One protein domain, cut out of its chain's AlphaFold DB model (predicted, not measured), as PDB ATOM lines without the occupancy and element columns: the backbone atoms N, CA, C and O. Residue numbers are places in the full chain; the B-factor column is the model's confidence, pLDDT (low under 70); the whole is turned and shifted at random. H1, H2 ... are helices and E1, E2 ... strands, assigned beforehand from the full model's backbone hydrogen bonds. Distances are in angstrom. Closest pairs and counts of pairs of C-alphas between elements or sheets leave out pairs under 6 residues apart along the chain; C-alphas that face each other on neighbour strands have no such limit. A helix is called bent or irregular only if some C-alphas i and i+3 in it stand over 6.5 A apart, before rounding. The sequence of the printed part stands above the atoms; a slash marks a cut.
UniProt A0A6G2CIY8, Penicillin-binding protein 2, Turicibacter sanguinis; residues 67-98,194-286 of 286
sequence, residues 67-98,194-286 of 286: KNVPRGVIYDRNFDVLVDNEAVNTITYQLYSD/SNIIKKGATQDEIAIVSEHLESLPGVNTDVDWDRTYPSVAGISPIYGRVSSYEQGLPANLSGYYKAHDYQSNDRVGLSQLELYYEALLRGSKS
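This is residues 67 to 98 and 194 to 286 of the 286 residues of the protein "Penicillin-binding protein 2" of Turicibacter sanguinis (UniProt A0A6G2CIY8). A long, strongly twisted ribbon of two antiparallel strands, E1 and E3, is widened by the short E2 where E1 bends, and H1 covers that end of the ribbon. Beside the ribbon lies a second, loop-rich part, in which the small helices H2, H3 and H4 are set among long links, off the sheet. The printed part has 125 residues, with four named helices and three named strands in the order E1 E2 H1 E3 H2 H3 H4; the sheet runs E2 E1 E3, all antiparallel. The class is mixed, helices and strands, though under half of the residues are in named elements. The whole is only just compact, close to loose, with a radius of gyration of the C-alphas of 16.3 A and spans of 50 by 34 by 23 A.

Residues 67 to 80 hold no named element. E1, residues 81 to 94, begins at C-alpha 81 (118.785, 199.848, 142.457), is 34.3 A long and bends by 67 degrees at residue 91. After the cut come E2, residues 194 to 199, 13.0 A, and H1, residues 203 to 211, 12.5 A. E3, residues 219 to 228, is 26.9 A long and begins at C-alpha 219 (125.655, 166.726, 149.208). H2, residues 251 to 259, 13.8 A, is irregular: C-alphas 252 and 255 are 7.7 A apart. H3, residues 272 to 276, measures 6.0 A, and H4, residues 278 to 281, measures 5.0 A, ending at C-alpha 281 (122.008, 190.299, 132.336).

Residues 74 to 75 pair antiparallel with residues 81 to 83 of E1. E1 is the inner strand. E1 and E3 are antiparallel at 161 degrees, with N 88 and O 224 at 2.8 A. E2 and E1 are antiparallel at 112 degrees, with N 195 and O 93 at 2.8 A. E2, H1 and E3 form a split strand-helix-strand unit, two strands running the same way with E1 between them, and its crossover is right-handed. H1 is on the sheet, over E1 and E3, at a height of 9.2 A; the C-alphas of Ile 206 and Thr 221 are the closest of H1 and E3, 6.4 A apart. H2, H3 and H4 are not on the sheet. H3 and H4 are close but not clearly touching, their closest C-alphas being those of Glu 274 and Leu 281, 7.2 A. H2 and H3 are apart. Every O i to N i+4 pair is within hydrogen-bond range in H1 and H3; in H2 it is 3 of 5, and H4 is too short for such a pair.

The two C-alphas farthest apart are those of Asn 78 and Asp 98, 53.6 A. Residues 99 to 193 are not printed, and C-alphas 98 and 194 are 15.3 A apart across this cut. The links E3 to H2 and H2 to H3 are long. The mean pLDDT of the printed part is 87.7; residues 231 to 235 and 286 are under 70.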
ATOM      1  N   LYS A  67     128.156 176.477 138.783       70.56
ATOM      2  CA  LYS A  67     127.417 177.134 139.862       70.56
ATOM      3  C   LYS A  67     126.548 178.259 139.309       70.56
ATOM      4  O   LYS A  67     126.898 178.919 138.329       70.56
ATOM      5  N   ASN A  68     125.413 178.494 139.957       73.31
ATOM      6  CA  ASN A  68     124.588 179.651 139.645       73.31
ATOM      7  C   ASN A  68     125.319 180.931 140.050       73.31
ATOM      8  O   ASN A  68     125.833 181.053 141.159       73.31
ATOM      9  N   VAL A  69     125.321 181.898 139.142       84.25
ATOM     10  CA  VAL A  69     125.922 183.216 139.338       84.25
ATOM     11  C   VAL A  69     124.830 184.286 139.377       84.25
ATOM     12  O   VAL A  69     123.783 184.109 138.740       84.25
ATOM     13  N   PRO A  70     125.039 185.391 140.114       89.25
ATOM     14  CA  PRO A  70     124.076 186.480 140.148       89.25
ATOM     15  C   PRO A  70     123.931 187.111 138.760       89.25
ATOM     16  O   PRO A  70     124.878 187.165 137.969       89.25
ATOM     17  N   ARG A  71     122.728 187.606 138.464       91.44
ATOM     18  CA  ARG A  71     122.440 188.337 137.225       91.44
ATOM     19  C   ARG A  71     122.839 189.804 137.367       91.44
ATOM     20  O   ARG A  71     122.933 190.331 138.474       91.44
ATOM     21  N   GLY A  72     123.009 190.497 136.245       92.62
ATOM     22  CA  GLY A  72     123.270 191.936 136.225       92.62
ATOM     23  C   GLY A  72     122.190 192.733 136.968       92.62
ATOM     24  O   GLY A  72     120.993 192.470 136.828       92.62
ATOM     25  N   VAL A  73     122.610 193.703 137.776       92.75
ATOM     26  CA  VAL A  73     121.716 194.619 138.504       92.75
ATOM     27  C   VAL A  73     121.161 195.666 137.535       92.75
ATOM     28  O   VAL A  73     121.877 196.136 136.648       92.75
ATOM     29  N   ILE A  74     119.888 196.031 137.690       91.56
ATOM     30  CA  ILE A  74     119.253 197.094 136.900       91.56
ATOM     31  C   ILE A  74     119.173 198.353 137.758       91.56
ATOM     32  O   ILE A  74     118.616 198.321 138.854       91.56
ATOM     33  N   TYR A  75     119.690 199.456 137.224       90.69
ATOM     34  CA  TYR A  75     119.724 200.759 137.885       90.69
ATOM     35  C   TYR A  75     118.835 201.777 137.175       90.69
ATOM     36  O   TYR A  75     118.598 201.685 135.967       90.69
ATOM     37  N   ASP A  76     118.358 202.766 137.926       89.19
ATOM     38  CA  ASP A  76     117.750 203.968 137.367       89.19
ATOM     39  C   ASP A  76     118.830 204.956 136.859       89.19
ATOM     40  O   ASP A  76     120.035 204.703 136.918       89.19
ATOM     41  N   ARG A  77     118.406 206.116 136.343       90.88
ATOM     42  CA  ARG A  77     119.322 207.161 135.847       90.88
ATOM     43  C   ARG A  77     120.212 207.801 136.925       90.88
ATOM     44  O   ARG A  77     121.206 208.426 136.571       90.88
ATOM     45  N   ASN A  78     119.826 207.697 138.192       92.44
ATOM     46  CA  ASN A  78     120.524 208.216 139.363       92.44
ATOM     47  C   ASN A  78     121.320 207.124 140.103       92.44
ATOM     48  O   ASN A  78     121.896 207.421 141.145       92.44
ATOM     49  N   PHE A  79     121.400 205.907 139.547       88.56
ATOM     50  CA  PHE A  79     122.015 204.720 140.153       88.56
ATOM     51  C   PHE A  79     121.253 204.122 141.345       88.56
ATOM     52  O   PHE A  79     121.823 203.337 142.103       88.56
ATOM     53  N   ASP A  80     119.959 204.406 141.476       88.62
ATOM     54  CA  ASP A  80     119.118 203.686 142.428       88.62
ATOM     55  C   ASP A  80     118.851 202.261 141.917       88.62
ATOM     56  O   ASP A  80     118.552 202.050 140.737       88.62
ATOM     57  N   VAL A  81     118.971 201.266 142.801       89.75
ATOM     58  CA  VAL A  81     118.785 199.848 142.457       89.75
ATOM     59  C   VAL A  81     117.301 199.553 142.228       89.75
ATOM     60  O   VAL A  81     116.469 199.719 143.120       89.75
ATOM     61  N   LEU A  82     116.975 199.081 141.025       89.56
ATOM     62  CA  LEU A  82     115.615 198.731 140.608       89.56
ATOM     63  C   LEU A  82     115.386 197.223 140.579       89.56
ATOM     64  O   LEU A  82     114.285 196.767 140.864       89.56
ATOM     65  N   VAL A  83     116.399 196.441 140.216       91.19
ATOM     66  CA  VAL A  83     116.332 194.977 140.255       91.19
ATOM     67  C   VAL A  83     117.679 194.447 140.701       91.19
ATOM     68  O   VAL A  83     118.691 194.786 140.087       91.19
ATOM     69  N   ASP A  84     117.674 193.617 141.737       91.62
ATOM     70  CA  ASP A  84     118.874 193.087 142.376       91.62
ATOM     71  C   ASP A  84     118.798 191.563 142.533       91.62
ATOM     72  O   ASP A  84     117.876 190.907 142.038       91.62
ATOM     73  N   ASN A  85     119.796 190.991 143.195       91.25
ATOM     74  CA  ASN A  85     119.846 189.595 143.577       91.25
ATOM     75  C   ASN A  85     120.002 189.485 145.096       91.25
ATOM     76  O   ASN A  85     120.799 190.194 145.702       91.25
ATOM     77  N   GLU A  86     119.285 188.554 145.705       91.44
ATOM     78  CA  GLU A  86     119.415 188.194 147.109       91.44
ATOM     79  C   GLU A  86     120.119 186.845 147.223       91.44
ATOM     80  O   GLU A  86     119.761 185.881 146.542       91.44
ATOM     81  N   ALA A  87     121.151 186.793 148.062       91.94
ATOM     82  CA  ALA A  87     121.869 185.565 148.358       91.94
ATOM     83  C   ALA A  87     121.013 184.675 149.263       91.94
ATOM     84  O   ALA A  87     120.592 185.094 150.341       91.94
ATOM     85  N   VAL A  88     120.789 183.436 148.840       92.25
ATOM     86  CA  VAL A  88     119.994 182.450 149.566       92.25
ATOM     87  C   VAL A  88     120.840 181.204 149.780       92.25
ATOM     88  O   VAL A  88     121.318 180.594 148.825       92.25
ATOM     89  N   ASN A  89     121.006 180.801 151.036       94.25
ATOM     90  CA  ASN A  89     121.704 179.565 151.375       94.25
ATOM     91  C   ASN A  89     120.946 178.356 150.819       94.25
ATOM     92  O   ASN A  89     119.727 178.228 150.998       94.25
ATOM     93  N   THR A  90     121.669 177.451 150.168       92.69
ATOM     94  CA  THR A  90     121.109 176.246 149.566       92.69
ATOM     95  C   THR A  90     121.902 175.011 149.948       92.69
ATOM     96  O   THR A  90     123.114 175.040 150.147       92.69
ATOM     97  N   ILE A  91     121.183 173.899 150.033       93.56
ATOM     98  CA  ILE A  91     121.763 172.567 150.130       93.56
ATOM     99  C   ILE A  91     121.503 171.897 148.797       93.56
ATOM    100  O   ILE A  91     120.361 171.858 148.327       93.56
ATOM    101  N   THR A  92     122.565 171.408 148.174       90.88
ATOM    102  CA  THR A  92     122.538 170.852 146.829       90.88
ATOM    103  C   THR A  92     123.010 169.405 146.834       90.88
ATOM    104  O   THR A  92     123.708 168.973 147.747       90.88
ATOM    105  N   TYR A  93     122.589 168.635 145.836       90.56
ATOM    106  CA  TYR A  93     123.033 167.268 145.620       90.56
ATOM    107  C   TYR A  93     123.530 167.093 144.193       90.56
ATOM    108  O   TYR A  93     122.796 167.333 143.231       90.56
ATOM    109  N   GLN A  94     124.762 166.623 144.064       85.69
ATOM    110  CA  GLN A  94     125.356 166.232 142.802       85.69
ATOM    111  C   GLN A  94     125.168 164.733 142.578       85.69
ATOM    112  O   GLN A  94     125.632 163.900 143.356       85.69
ATOM    113  N   LEU A  95     124.542 164.394 141.452       80.88
ATOM    114  CA  LEU A  95     124.390 163.008 141.035       80.88
ATOM    115  C   LEU A  95     125.687 162.472 140.410       80.88
ATOM    116  O   LEU A  95     126.082 162.906 139.318       80.88
ATOM    117  N   TYR A  96     126.304 161.487 141.067       76.62
ATOM    118  CA  TYR A  96     127.414 160.708 140.516       76.62
ATOM    119  C   TYR A  96     126.921 159.410 139.861       76.62
ATOM    120  O   TYR A  96     125.977 158.771 140.327       76.62
ATOM    121  N   SER A  97     127.563 159.019 138.758       71.75
ATOM    122  CA  SER A  97     127.144 157.875 137.927       71.75
ATOM    123  C   SER A  97     127.302 156.507 138.607       71.75
ATOM    124  O   SER A  97     126.763 155.517 138.119       71.75
ATOM    125  N   ASP A  98     128.074 156.430 139.685       76.19
ATOM    126  CA  ASP A  98     128.418 155.221 140.437       76.19
ATOM    127  C   ASP A  98     127.512 154.969 141.655       76.19
ATOM    128  O   ASP A  98     127.549 153.880 142.230       76.19
ATOM    129  N   SER A 194     124.050 169.668 139.543       81.12
ATOM    130  CA  SER A 194     123.722 169.824 140.961       81.12
ATOM    131  C   SER A 194     122.263 170.256 141.117       81.12
ATOM    132  O   SER A 194     121.830 171.261 140.537       81.12
ATOM    133  N   ASN A 195     121.505 169.482 141.889       86.94
ATOM    134  CA  ASN A 195     120.107 169.748 142.188       86.94
ATOM    135  C   ASN A 195     119.964 170.434 143.543       86.94
ATOM    136  O   ASN A 195     120.537 169.970 144.522       86.94
ATOM    137  N   ILE A 196     119.169 171.498 143.638       89.25
ATOM    138  CA  ILE A 196     118.849 172.113 144.929       89.25
ATOM    139  C   ILE A 196     117.869 171.198 145.667       89.25
ATOM    140  O   ILE A 196     116.766 170.938 145.188       89.25
ATOM    141  N   ILE A 197     118.286 170.727 146.841       91.56
ATOM    142  CA  ILE A 197     117.480 169.910 147.750       91.56
ATOM    143  C   ILE A 197     116.652 170.803 148.664       91.56
ATOM    144  O   ILE A 197     115.438 170.632 148.765       91.56
ATOM    145  N   LYS A 198     117.308 171.788 149.285       92.06
ATOM    146  CA  LYS A 198     116.671 172.784 150.144       92.06
ATOM    147  C   LYS A 198     117.173 174.172 149.793       92.06
ATOM    148  O   LYS A 198     118.370 174.391 149.610       92.06
ATOM    149  N   LYS A 199     116.239 175.116 149.738       90.19
ATOM    150  CA  LYS A 199     116.501 176.531 149.513       90.19
ATOM    151  C   LYS A 199     116.070 177.343 150.723       90.19
ATOM    152  O   LYS A 199     115.023 177.061 151.295       90.19
ATOM    153  N   GLY A 200     116.874 178.334 151.096       91.88
ATOM    154  CA  GLY A 200     116.661 179.110 152.316       91.88
ATOM    155  C   GLY A 200     117.040 178.323 153.567       91.88
ATOM    156  O   GLY A 200     116.368 178.445 154.586       91.88
ATOM    157  N   ALA A 201     118.080 177.490 153.479       93.62
ATOM    158  CA  ALA A 201     118.590 176.762 154.635       93.62
ATOM    159  C   ALA A 201     119.094 177.748 155.699       93.62
ATOM    160  O   ALA A 201     119.765 178.743 155.391       93.62
ATOM    161  N   THR A 202     118.757 177.484 156.958       95.12
ATOM    162  CA  THR A 202     119.230 178.319 158.066       95.12
ATOM    163  C   THR A 202     120.743 178.171 158.235       95.12
ATOM    164  O   THR A 202     121.346 177.208 157.763       95.12
ATOM    165  N   GLN A 203     121.386 179.130 158.905       94.00
ATOM    166  CA  GLN A 203     122.827 179.036 159.165       94.00
ATOM    167  C   GLN A 203     123.179 177.798 160.004       94.00
ATOM    168  O   GLN A 203     124.209 177.177 159.762       94.00
ATOM    169  N   ASP A 204     122.295 177.402 160.923       94.62
ATOM    170  CA  ASP A 204     122.477 176.211 161.752       94.62
ATOM    171  C   ASP A 204     122.407 174.931 160.909       94.62
ATOM    172  O   ASP A 204     123.270 174.065 161.027       94.62
ATOM    173  N   GLU A 205     121.444 174.835 159.987       94.62
ATOM    174  CA  GLU A 205     121.354 173.705 159.051       94.62
ATOM    175  C   GLU A 205     122.576 173.618 158.136       94.62
ATOM    176  O   GLU A 205     123.117 172.534 157.927       94.62
ATOM    177  N   ILE A 206     123.049 174.755 157.617       95.06
ATOM    178  CA  ILE A 206     124.271 174.803 156.807       95.06
ATOM    179  C   ILE A 206     125.473 174.324 157.620       95.06
ATOM    180  O   ILE A 206     126.269 173.544 157.101       95.06
ATOM    181  N   ALA A 207     125.601 174.746 158.880       94.75
ATOM    182  CA  ALA A 207     126.691 174.322 159.750       94.75
ATOM    183  C   ALA A 207     126.648 172.808 160.017       94.75
ATOM    184  O   ALA A 207     127.644 172.125 159.789       94.75
ATOM    185  N   ILE A 208     125.485 172.273 160.404       95.31
ATOM    186  CA  ILE A 208     125.299 170.842 160.691       95.31
ATOM    187  C   ILE A 208     125.589 169.991 159.450       95.31
ATOM    188  O   ILE A 208     126.294 168.985 159.536       95.31
ATOM    189  N   VAL A 209     125.079 170.391 158.282       94.56
ATOM    190  CA  VAL A 209     125.331 169.667 157.028       94.56
ATOM    191  C   VAL A 209     126.800 169.768 156.627       94.56
ATOM    192  O   VAL A 209     127.371 168.763 156.209       94.56
ATOM    193  N   SER A 210     127.433 170.932 156.815       92.44
ATOM    194  CA  SER A 210     128.863 171.138 156.535       92.44
ATOM    195  C   SER A 210     129.761 170.199 157.346       92.44
ATOM    196  O   SER A 210     130.759 169.707 156.823       92.44
ATOM    197  N   GLU A 211     129.396 169.905 158.597       93.12
ATOM    198  CA  GLU A 211     130.110 168.939 159.446       93.12
ATOM    199  C   GLU A 211     129.980 167.489 158.949       93.12
ATOM    200  O   GLU A 211     130.874 166.677 159.181       93.12
ATOM    201  N   HIS A 212     128.899 167.167 158.233       93.69
ATOM    202  CA  HIS A 212     128.570 165.812 157.783       93.69
ATOM    203  C   HIS A 212     128.812 165.576 156.282       93.69
ATOM    204  O   HIS A 212     128.484 164.497 155.781       93.69
ATOM    205  N   LEU A 213     129.415 166.527 155.553       89.94
ATOM    206  CA  LEU A 213     129.651 166.407 154.102       89.94
ATOM    207  C   LEU A 213     130.448 165.149 153.725       89.94
ATOM    208  O   LEU A 213     130.161 164.523 152.710       89.94
ATOM    209  N   GLU A 214     131.409 164.734 154.557       88.25
ATOM    210  CA  GLU A 214     132.197 163.515 154.314       88.25
ATOM    211  C   GLU A 214     131.333 162.243 154.369       88.25
ATOM    212  O   GLU A 214     131.552 161.304 153.604       88.25
ATOM    213  N   SER A 215     130.312 162.225 155.233       88.00
ATOM    214  CA  SER A 215     129.350 161.120 155.344       88.00
ATOM    215  C   SER A 215     128.209 161.176 154.326       88.00
ATOM    216  O   SER A 215     127.492 160.190 154.168       88.00
ATOM    217  N   LEU A 216     128.060 162.290 153.602       90.62
ATOM    218  CA  LEU A 216     126.983 162.529 152.640       90.62
ATOM    219  C   LEU A 216     127.541 162.758 151.223       90.62
ATOM    220  O   LEU A 216     127.502 163.885 150.720       90.62
ATOM    221  N   PRO A 217     128.045 161.711 150.535       87.69
ATOM    222  CA  PRO A 217     128.634 161.859 149.209       87.69
ATOM    223  C   PRO A 217     127.687 162.554 148.227       87.69
ATOM    224  O   PRO A 217     126.579 162.083 147.976       87.69
ATOM    225  N   GLY A 218     128.144 163.665 147.647       87.25
ATOM    226  CA  GLY A 218     127.402 164.448 146.655       87.25
ATOM    227  C   GLY A 218     126.545 165.563 147.239       87.25
ATOM    228  O   GLY A 218     126.148 166.450 146.486       87.25
ATOM    229  N   VAL A 219     126.294 165.581 148.550       91.56
ATOM    230  CA  VAL A 219     125.655 166.726 149.208       91.56
ATOM    231  C   VAL A 219     126.668 167.863 149.327       91.56
ATOM    232  O   VAL A 219     127.828 167.632 149.650       91.56
ATOM    233  N   ASN A 220     126.234 169.091 149.056       91.12
ATOM    234  CA  ASN A 220     127.034 170.301 149.211       91.12
ATOM    235  C   ASN A 220     126.185 171.430 149.805       91.12
ATOM    236  O   ASN A 220     124.960 171.447 149.679       91.12
ATOM    237  N   THR A 221     126.850 172.402 150.420       91.50
ATOM    238  CA  THR A 221     126.250 173.672 150.837       91.50
ATOM    239  C   THR A 221     126.746 174.774 149.912       91.50
ATOM    240  O   THR A 221     127.954 174.984 149.792       91.50
ATOM    241  N   ASP A 222     125.830 175.489 149.272       88.88
ATOM    242  CA  ASP A 222     126.140 176.565 148.335       88.88
ATOM    243  C   ASP A 222     125.301 177.813 148.644       88.88
ATOM    244  O   ASP A 222     124.405 177.820 149.491       88.88
ATOM    245  N   VAL A 223     125.611 178.901 147.943       89.12
ATOM    246  CA  VAL A 223     124.800 180.119 147.929       89.12
ATOM    247  C   VAL A 223     124.204 180.257 146.536       89.12
ATOM    248  O   VAL A 223     124.933 180.332 145.546       89.12
ATOM    249  N   ASP A 224     122.878 180.279 146.464       88.81
ATOM    250  CA  ASP A 224     122.136 180.600 145.249       88.81
ATOM    251  C   ASP A 224     121.669 182.064 145.273       88.81
ATOM    252  O   ASP A 224     121.758 182.750 146.289       88.81
ATOM    253  N   TRP A 225     121.183 182.550 144.135       88.75
ATOM    254  CA  TRP A 225     120.839 183.955 143.927       88.75
ATOM    255  C   TRP A 225     119.407 184.107 143.441       88.75
ATOM    256  O   TRP A 225     119.092 183.730 142.313       88.75
ATOM    257  N   ASP A 226     118.548 184.714 144.249       88.75
ATOM    258  CA  ASP A 226     117.179 185.019 143.849       88.75
ATOM    259  C   ASP A 226     117.016 186.436 143.350       88.75
ATOM    260  O   ASP A 226     117.567 187.380 143.897       88.75
ATOM    261  N   ARG A 227     116.224 186.593 142.291       90.19
ATOM    262  CA  ARG A 227     115.960 187.902 141.705       90.19
ATOM    263  C   ARG A 227     114.981 188.674 142.583       90.19
ATOM    264  O   ARG A 227     113.848 188.230 142.770       90.19
ATOM    265  N   THR A 228     115.388 189.844 143.064       89.19
ATOM    266  CA  THR A 228     114.560 190.705 143.911       89.19
ATOM    267  C   THR A 228     114.203 192.007 143.210       89.19
ATOM    268  O   THR A 228     114.980 192.585 142.449       89.19
ATOM    269  N   TYR A 229     112.981 192.471 143.468       87.06
ATOM    270  CA  TYR A 229     112.416 193.680 142.876       87.06
ATOM    271  C   TYR A 229     111.996 194.625 144.009       87.06
ATOM    272  O   TYR A 229     110.881 194.487 144.527       87.06
ATOM    273  N   PRO A 230     112.867 195.562 144.433       83.06
ATOM    274  CA  PRO A 230     112.535 196.579 145.427       83.06
ATOM    275  C   PRO A 230     111.201 197.284 145.137       83.06
ATOM    276  O   PRO A 230     110.797 197.440 143.984       83.06
ATOM    277  N   SER A 231     110.502 197.725 146.187       69.12
ATOM    278  CA  SER A 231     109.063 198.048 146.177       69.12
ATOM    279  C   SER A 231     108.597 199.048 145.104       69.12
ATOM    280  O   SER A 231     107.452 198.976 144.667       69.12
ATOM    281  N   VAL A 232     109.462 199.958 144.647       62.94
ATOM    282  CA  VAL A 232     109.165 200.908 143.554       62.94
ATOM    283  C   VAL A 232     109.230 200.263 142.165       62.94
ATOM    284  O   VAL A 232     108.480 200.645 141.269       62.94
ATOM    285  N   ALA A 233     110.086 199.260 141.988       60.22
ATOM    286  CA  ALA A 233     110.280 198.553 140.730       60.22
ATOM    287  C   ALA A 233     109.391 197.308 140.599       60.22
ATOM    288  O   ALA A 233     108.932 197.007 139.500       60.22
ATOM    289  N   GLY A 234     109.062 196.633 141.706       61.78
ATOM    290  CA  GLY A 234     108.209 195.433 141.702       61.78
ATOM    291  C   GLY A 234     106.786 195.650 141.168       61.78
ATOM    292  O   GLY A 234     106.137 194.699 140.734       61.78
ATOM    293  N   ILE A 235     106.307 196.899 141.152       64.06
ATOM    294  CA  ILE A 235     104.993 197.282 140.606       64.06
ATOM    295  C   ILE A 235     105.062 197.493 139.086       64.06
ATOM    296  O   ILE A 235     104.057 197.357 138.389       64.06
ATOM    297  N   SER A 236     106.239 197.829 138.553       79.56
ATOM    298  CA  SER A 236     106.373 198.173 137.145       79.56
ATOM    299  C   SER A 236     106.549 196.913 136.298       79.56
ATOM    300  O   SER A 236     107.563 196.221 136.413       79.56
ATOM    301  N   PRO A 237     105.619 196.626 135.372       84.19
ATOM    302  CA  PRO A 237     105.736 195.456 134.518       84.19
ATOM    303  C   PRO A 237     106.946 195.547 133.584       84.19
ATOM    304  O   PRO A 237     107.370 194.517 133.081       84.19
ATOM    305  N   ILE A 238     107.524 196.736 133.356       88.56
ATOM    306  CA  ILE A 238     108.607 196.947 132.385       88.56
ATOM    307  C   ILE A 238     109.871 196.138 132.690       88.56
ATOM    308  O   ILE A 238     110.572 195.762 131.757       88.56
ATOM    309  N   TYR A 239     110.164 195.838 133.956       88.31
ATOM    310  CA  TYR A 239     111.360 195.064 134.292       88.31
ATOM    311  C   TYR A 239     111.211 193.601 133.875       88.31
ATOM    312  O   TYR A 239     112.173 192.994 133.423       88.31
ATOM    313  N   GLY A 240     109.988 193.073 133.901       89.75
ATOM    314  CA  GLY A 240     109.718 191.676 133.593       89.75
ATOM    315  C   GLY A 240     110.082 190.743 134.742       89.75
ATOM    316  O   GLY A 240     110.286 191.175 135.876       89.75
ATOM    317  N   ARG A 241     110.095 189.441 134.460       90.00
ATOM    318  CA  ARG A 241     110.382 188.383 135.439       90.00
ATOM    319  C   ARG A 241     111.409 187.409 134.895       90.00
ATOM    320  O   ARG A 241     111.544 187.281 133.682       90.00
ATOM    321  N   VAL A 242     112.072 186.693 135.790       91.94
ATOM    322  CA  VAL A 242     112.925 185.543 135.466       91.94
ATOM    323  C   VAL A 242     112.228 184.240 135.856       91.94
ATOM    324  O   VAL A 242     111.321 184.254 136.693       91.94
ATOM    325  N   SER A 243     112.626 183.119 135.257       91.31
ATOM    326  CA  SER A 243     112.193 181.805 135.729       91.31
ATOM    327  C   SER A 243     112.780 181.491 137.104       91.31
ATOM    328  O   SER A 243     113.871 181.949 137.455       91.31
ATOM    329  N   SER A 244     112.040 180.715 137.900       86.62
ATOM    330  CA  SER A 244     112.570 180.158 139.146       86.62
ATOM    331  C   SER A 244     113.495 178.976 138.853       86.62
ATOM    332  O   SER A 244     113.494 178.436 137.747       86.62
ATOM    333  N   TYR A 245     114.264 178.550 139.854       81.50
ATOM    334  CA  TYR A 245     115.102 177.355 139.746       81.50
ATOM    335  C   TYR A 245     114.280 176.102 139.398       81.50
ATOM    336  O   TYR A 245     114.653 175.321 138.530       81.50
ATOM    337  N   GLU A 246     113.123 175.943 140.039       80.62
ATOM    338  CA  GLU A 246     112.216 174.813 139.834       80.62
ATOM    339  C   GLU A 246     111.582 174.829 138.442       80.62
ATOM    340  O   GLU A 246     111.297 173.773 137.880       80.62
ATOM    341  N   GLN A 247     111.347 176.023 137.890       86.25
ATOM    342  CA  GLN A 247     110.842 176.182 136.532       86.25
ATOM    343  C   GLN A 247     111.944 175.958 135.485       86.25
ATOM    344  O   GLN A 247     111.662 175.388 134.431       86.25
ATOM    345  N   GLY A 248     113.170 176.417 135.756       87.12
ATOM    346  CA  GLY A 248     114.305 176.342 134.837       87.12
ATOM    347  C   GLY A 248     114.013 177.007 133.488       87.12
ATOM    348  O   GLY A 248     113.429 178.096 133.417       87.12
ATOM    349  N   LEU A 249     114.398 176.341 132.399       90.19
ATOM    350  CA  LEU A 249     114.134 176.822 131.043       90.19
ATOM    351  C   LEU A 249     112.652 176.665 130.645       90.19
ATOM    352  O   LEU A 249     112.087 175.577 130.786       90.19
ATOM    353  N   PRO A 250     112.026 177.685 130.023       91.56
ATOM    354  CA  PRO A 250     110.692 177.553 129.444       91.56
ATOM    355  C   PRO A 250     110.632 176.408 128.431       91.56
ATOM    356  O   PRO A 250     111.437 176.353 127.498       91.56
ATOM    357  N   ALA A 251     109.654 175.511 128.573       89.19
ATOM    358  CA  ALA A 251     109.571 174.289 127.768       89.19
ATOM    359  C   ALA A 251     109.591 174.566 126.251       89.19
ATOM    360  O   ALA A 251     110.297 173.890 125.499       89.19
ATOM    361  N   ASN A 252     108.883 175.612 125.817       91.50
ATOM    362  CA  ASN A 252     108.794 176.057 124.425       91.50
ATOM    363  C   ASN A 252     110.096 176.663 123.868       91.50
ATOM    364  O   ASN A 252     110.282 176.665 122.654       91.50
ATOM    365  N   LEU A 253     110.986 177.173 124.725       90.62
ATOM    366  CA  LEU A 253     112.254 177.810 124.341       90.62
ATOM    367  C   LEU A 253     113.484 176.986 124.743       90.62
ATOM    368  O   LEU A 253     114.615 177.399 124.495       90.62
ATOM    369  N   SER A 254     113.281 175.805 125.323       89.94
ATOM    370  CA  SER A 254     114.351 174.932 125.813       89.94
ATOM    371  C   SER A 254     115.415 174.638 124.749       89.94
ATOM    372  O   SER A 254     116.604 174.738 125.035       89.94
ATOM    373  N   GLY A 255     115.013 174.345 123.507       91.62
ATOM    374  CA  GLY A 255     115.944 174.108 122.399       91.62
ATOM    375  C   GLY A 255     116.766 175.342 122.016       91.62
ATOM    376  O   GLY A 255     117.954 175.219 121.729       91.62
ATOM    377  N   TYR A 256     116.158 176.532 122.066       91.94
ATOM    378  CA  TYR A 256     116.855 177.793 121.812       91.94
ATOM    379  C   TYR A 256     117.934 178.036 122.870       91.94
ATOM    380  O   TYR A 256     119.092 178.251 122.522       91.94
ATOM    381  N   TYR A 257     117.580 177.939 124.150       91.62
ATOM    382  CA  TYR A 257     118.520 178.172 125.246       91.62
ATOM    383  C   TYR A 257     119.624 177.109 125.294       91.62
ATOM    384  O   TYR A 257     120.795 177.458 125.384       91.62
ATOM    385  N   LYS A 258     119.307 175.823 125.107       89.25
ATOM    386  CA  LYS A 258     120.332 174.763 125.041       89.25
ATOM    387  C   LYS A 258     121.334 174.974 123.902       89.25
ATOM    388  O   LYS A 258     122.516 174.712 124.078       89.25
ATOM    389  N   ALA A 259     120.892 175.500 122.756       90.88
ATOM    390  CA  ALA A 259     121.794 175.860 121.657       90.88
ATOM    391  C   ALA A 259     122.716 177.055 121.981       90.88
ATOM    392  O   ALA A 259     123.733 177.233 121.318       90.88
ATOM    393  N   HIS A 260     122.375 177.856 122.997       88.69
ATOM    394  CA  HIS A 260     123.167 178.980 123.511       88.69
ATOM    395  C   HIS A 260     123.873 178.647 124.839       88.69
ATOM    396  O   HIS A 260     124.187 179.558 125.613       88.69
ATOM    397  N   ASP A 261     124.114 177.352 125.073       84.94
ATOM    398  CA  ASP A 261     124.882 176.807 126.198       84.94
ATOM    399  C   ASP A 261     124.221 176.959 127.582       84.94
ATOM    400  O   ASP A 261     124.882 176.973 128.617       84.94
ATOM    401  N   TYR A 262     122.890 177.063 127.616       86.25
ATOM    402  CA  TYR A 262     122.143 177.031 128.874       86.25
ATOM    403  C   TYR A 262     121.841 175.596 129.312       86.25
ATOM    404  O   TYR A 262     121.471 174.733 128.506       86.25
ATOM    405  N   GLN A 263     121.904 175.375 130.621       81.69
ATOM    406  CA  GLN A 263     121.486 174.142 131.277       81.69
ATOM    407  C   GLN A 263     119.976 174.135 131.522       81.69
ATOM    408  O   GLN A 263     119.319 175.172 131.555       81.69
ATOM    409  N   SER A 264     119.396 172.945 131.702       82.00
ATOM    410  CA  SER A 264     117.935 172.806 131.852       82.00
ATOM    411  C   SER A 264     117.381 173.525 133.093       82.00
ATOM    412  O   SER A 264     116.231 173.956 133.076       82.00
ATOM    413  N   ASN A 265     118.200 173.667 134.136       80.69
ATOM    414  CA  ASN A 265     117.892 174.345 135.396       80.69
ATOM    415  C   ASN A 265     118.297 175.835 135.407       80.69
ATOM    416  O   ASN A 265     118.195 176.480 136.450       80.69
ATOM    417  N   ASP A 266     118.732 176.394 134.273       85.38
ATOM    418  CA  ASP A 266     119.116 177.802 134.209       85.38
ATOM    419  C   ASP A 266     117.916 178.737 134.290       85.38
ATOM    420  O   ASP A 266     116.860 178.509 133.693       85.38
ATOM    421  N   ARG A 267     118.121 179.842 135.009       88.12
ATOM    422  CA  ARG A 267     117.152 180.929 135.116       88.12
ATOM    423  C   ARG A 267     117.343 181.921 133.982       88.12
ATOM    424  O   ARG A 267     118.423 182.489 133.821       88.12
ATOM    425  N   VAL A 268     116.264 182.175 133.257       92.00
ATOM    426  CA  VAL A 268     116.247 183.072 132.101       92.00
ATOM    427  C   VAL A 268     115.154 184.118 132.257       92.00
ATOM    428  O   VAL A 268     114.122 183.876 132.887       92.00
ATOM    429  N   GLY A 269     115.372 185.290 131.675       93.44
ATOM    430  CA  GLY A 269     114.360 186.324 131.554       93.44
ATOM    431  C   GLY A 269     113.165 185.826 130.750       93.44
ATOM    432  O   GLY A 269     113.303 185.372 129.619       93.44
ATOM    433  N   LEU A 270     111.978 185.911 131.340       91.69
ATOM    434  CA  LEU A 270     110.714 185.473 130.748       91.69
ATOM    435  C   LEU A 270     109.997 186.597 130.007       91.69
ATOM    436  O   LEU A 270     109.200 186.337 129.108       91.69
ATOM    437  N   SER A 271     110.223 187.848 130.408       91.62
ATOM    438  CA  SER A 271     109.484 188.980 129.861       91.62
ATOM    439  C   SER A 271     110.264 190.291 129.911       91.62
ATOM    440  O   SER A 271     111.199 190.449 130.691       91.62
ATOM    441  N   GLN A 272     109.841 191.235 129.068       93.81
ATOM    442  CA  GLN A 272     110.250 192.642 129.080       93.81
ATOM    443  C   GLN A 272     111.773 192.850 129.122       93.81
ATOM    444  O   GLN A 272     112.468 192.273 128.288       93.81
ATOM    445  N   LEU A 273     112.295 193.694 130.025       93.25
ATOM    446  CA  LEU A 273     113.728 193.996 130.090       93.25
ATOM    447  C   LEU A 273     114.574 192.769 130.441       93.25
ATOM    448  O   LEU A 273     115.621 192.592 129.825       93.25
ATOM    449  N   GLU A 274     114.115 191.908 131.355       92.94
ATOM    450  CA  GLU A 274     114.812 190.656 131.685       92.94
ATOM    451  C   GLU A 274     115.004 189.767 130.450       92.94
ATOM    452  O   GLU A 274     116.096 189.251 130.233       92.94
ATOM    453  N   LEU A 275     113.971 189.616 129.612       93.50
ATOM    454  CA  LEU A 275     114.063 188.836 128.373       93.50
ATOM    455  C   LEU A 275     114.891 189.556 127.300       93.50
ATOM    456  O   LEU A 275     115.737 188.944 126.652       93.50
ATOM    457  N   TYR A 276     114.643 190.852 127.089       94.12
ATOM    458  CA  TYR A 276     115.284 191.623 126.019       94.12
ATOM    459  C   TYR A 276     116.796 191.760 126.233       94.12
ATOM    460  O   TYR A 276     117.568 191.657 125.280       94.12
ATOM    461  N   TYR A 277     117.223 191.954 127.482       95.12
ATOM    462  CA  TYR A 277     118.627 192.089 127.859       95.12
ATOM    463  C   TYR A 277     119.228 190.808 128.449       95.12
ATOM    464  O   TYR A 277     120.292 190.877 129.059       95.12
ATOM    465  N   GLU A 278     118.622 189.634 128.228       92.88
ATOM    466  CA  GLU A 278     119.108 188.343 128.747       92.88
ATOM    467  C   GLU A 278     120.605 188.128 128.485       92.88
ATOM    468  O   GLU A 278     121.352 187.759 129.384       92.88
ATOM    469  N   ALA A 279     121.077 188.432 127.272       90.88
ATOM    470  CA  ALA A 279     122.480 188.254 126.897       90.88
ATOM    471  C   ALA A 279     123.463 189.145 127.684       90.88
ATOM    472  O   ALA A 279     124.636 188.798 127.781       90.88
ATOM    473  N   LEU A 280     123.000 190.280 128.224       91.75
ATOM    474  CA  LEU A 280     123.800 191.192 129.055       91.75
ATOM    475  C   LEU A 280     123.592 190.948 130.554       91.75
ATOM    476  O   LEU A 280     124.499 191.189 131.344       91.75
ATOM    477  N   LEU A 281     122.388 190.523 130.944       92.56
ATOM    478  CA  LEU A 281     122.008 190.299 132.336       92.56
ATOM    479  C   LEU A 281     122.436 188.922 132.841       92.56
ATOM    480  O   LEU A 281     122.629 188.770 134.046       92.56
ATOM    481  N   ARG A 282     122.581 187.920 131.967       89.00
ATOM    482  CA  ARG A 282     123.068 186.603 132.378       89.00
ATOM    483  C   ARG A 282     124.493 186.727 132.921       89.00
ATOM    484  O   ARG A 282     125.361 187.317 132.280       89.00
ATOM    485  N   GLY A 283     124.738 186.159 134.096       83.75
ATOM    486  CA  GLY A 283     126.100 186.018 134.595       83.75
ATOM    487  C   GLY A 283     126.861 184.967 133.784       83.75
ATOM    488  O   GLY A 283     126.277 184.000 133.288       83.75
ATOM    489  N   SER A 284     128.171 185.151 133.648       79.44
ATOM    490  CA  SER A 284     129.048 184.131 133.075       79.44
ATOM    491  C   SER A 284     129.387 183.106 134.148       79.44
ATOM    492  O   SER A 284     129.931 183.464 135.191       79.44
ATOM    493  N   LYS A 285     129.065 181.842 133.889       72.81
ATOM    494  CA  LYS A 285     129.490 180.725 134.733       72.81
ATOM    495  C   LYS A 285     130.969 180.446 134.456       72.81
ATOM    496  O   LYS A 285     131.368 180.444 133.290       72.81
ATOM    497  N   SER A 286     131.756 180.283 135.514       56.84
ATOM    498  CA  SER A 286     133.175 179.907 135.473       56.84
ATOM    499  C   SER A 286     133.355 178.464 135.884       56.84
ATOM    500  O   SER A 286     132.671 178.091 136.867       56.84
TER     501      SER A 286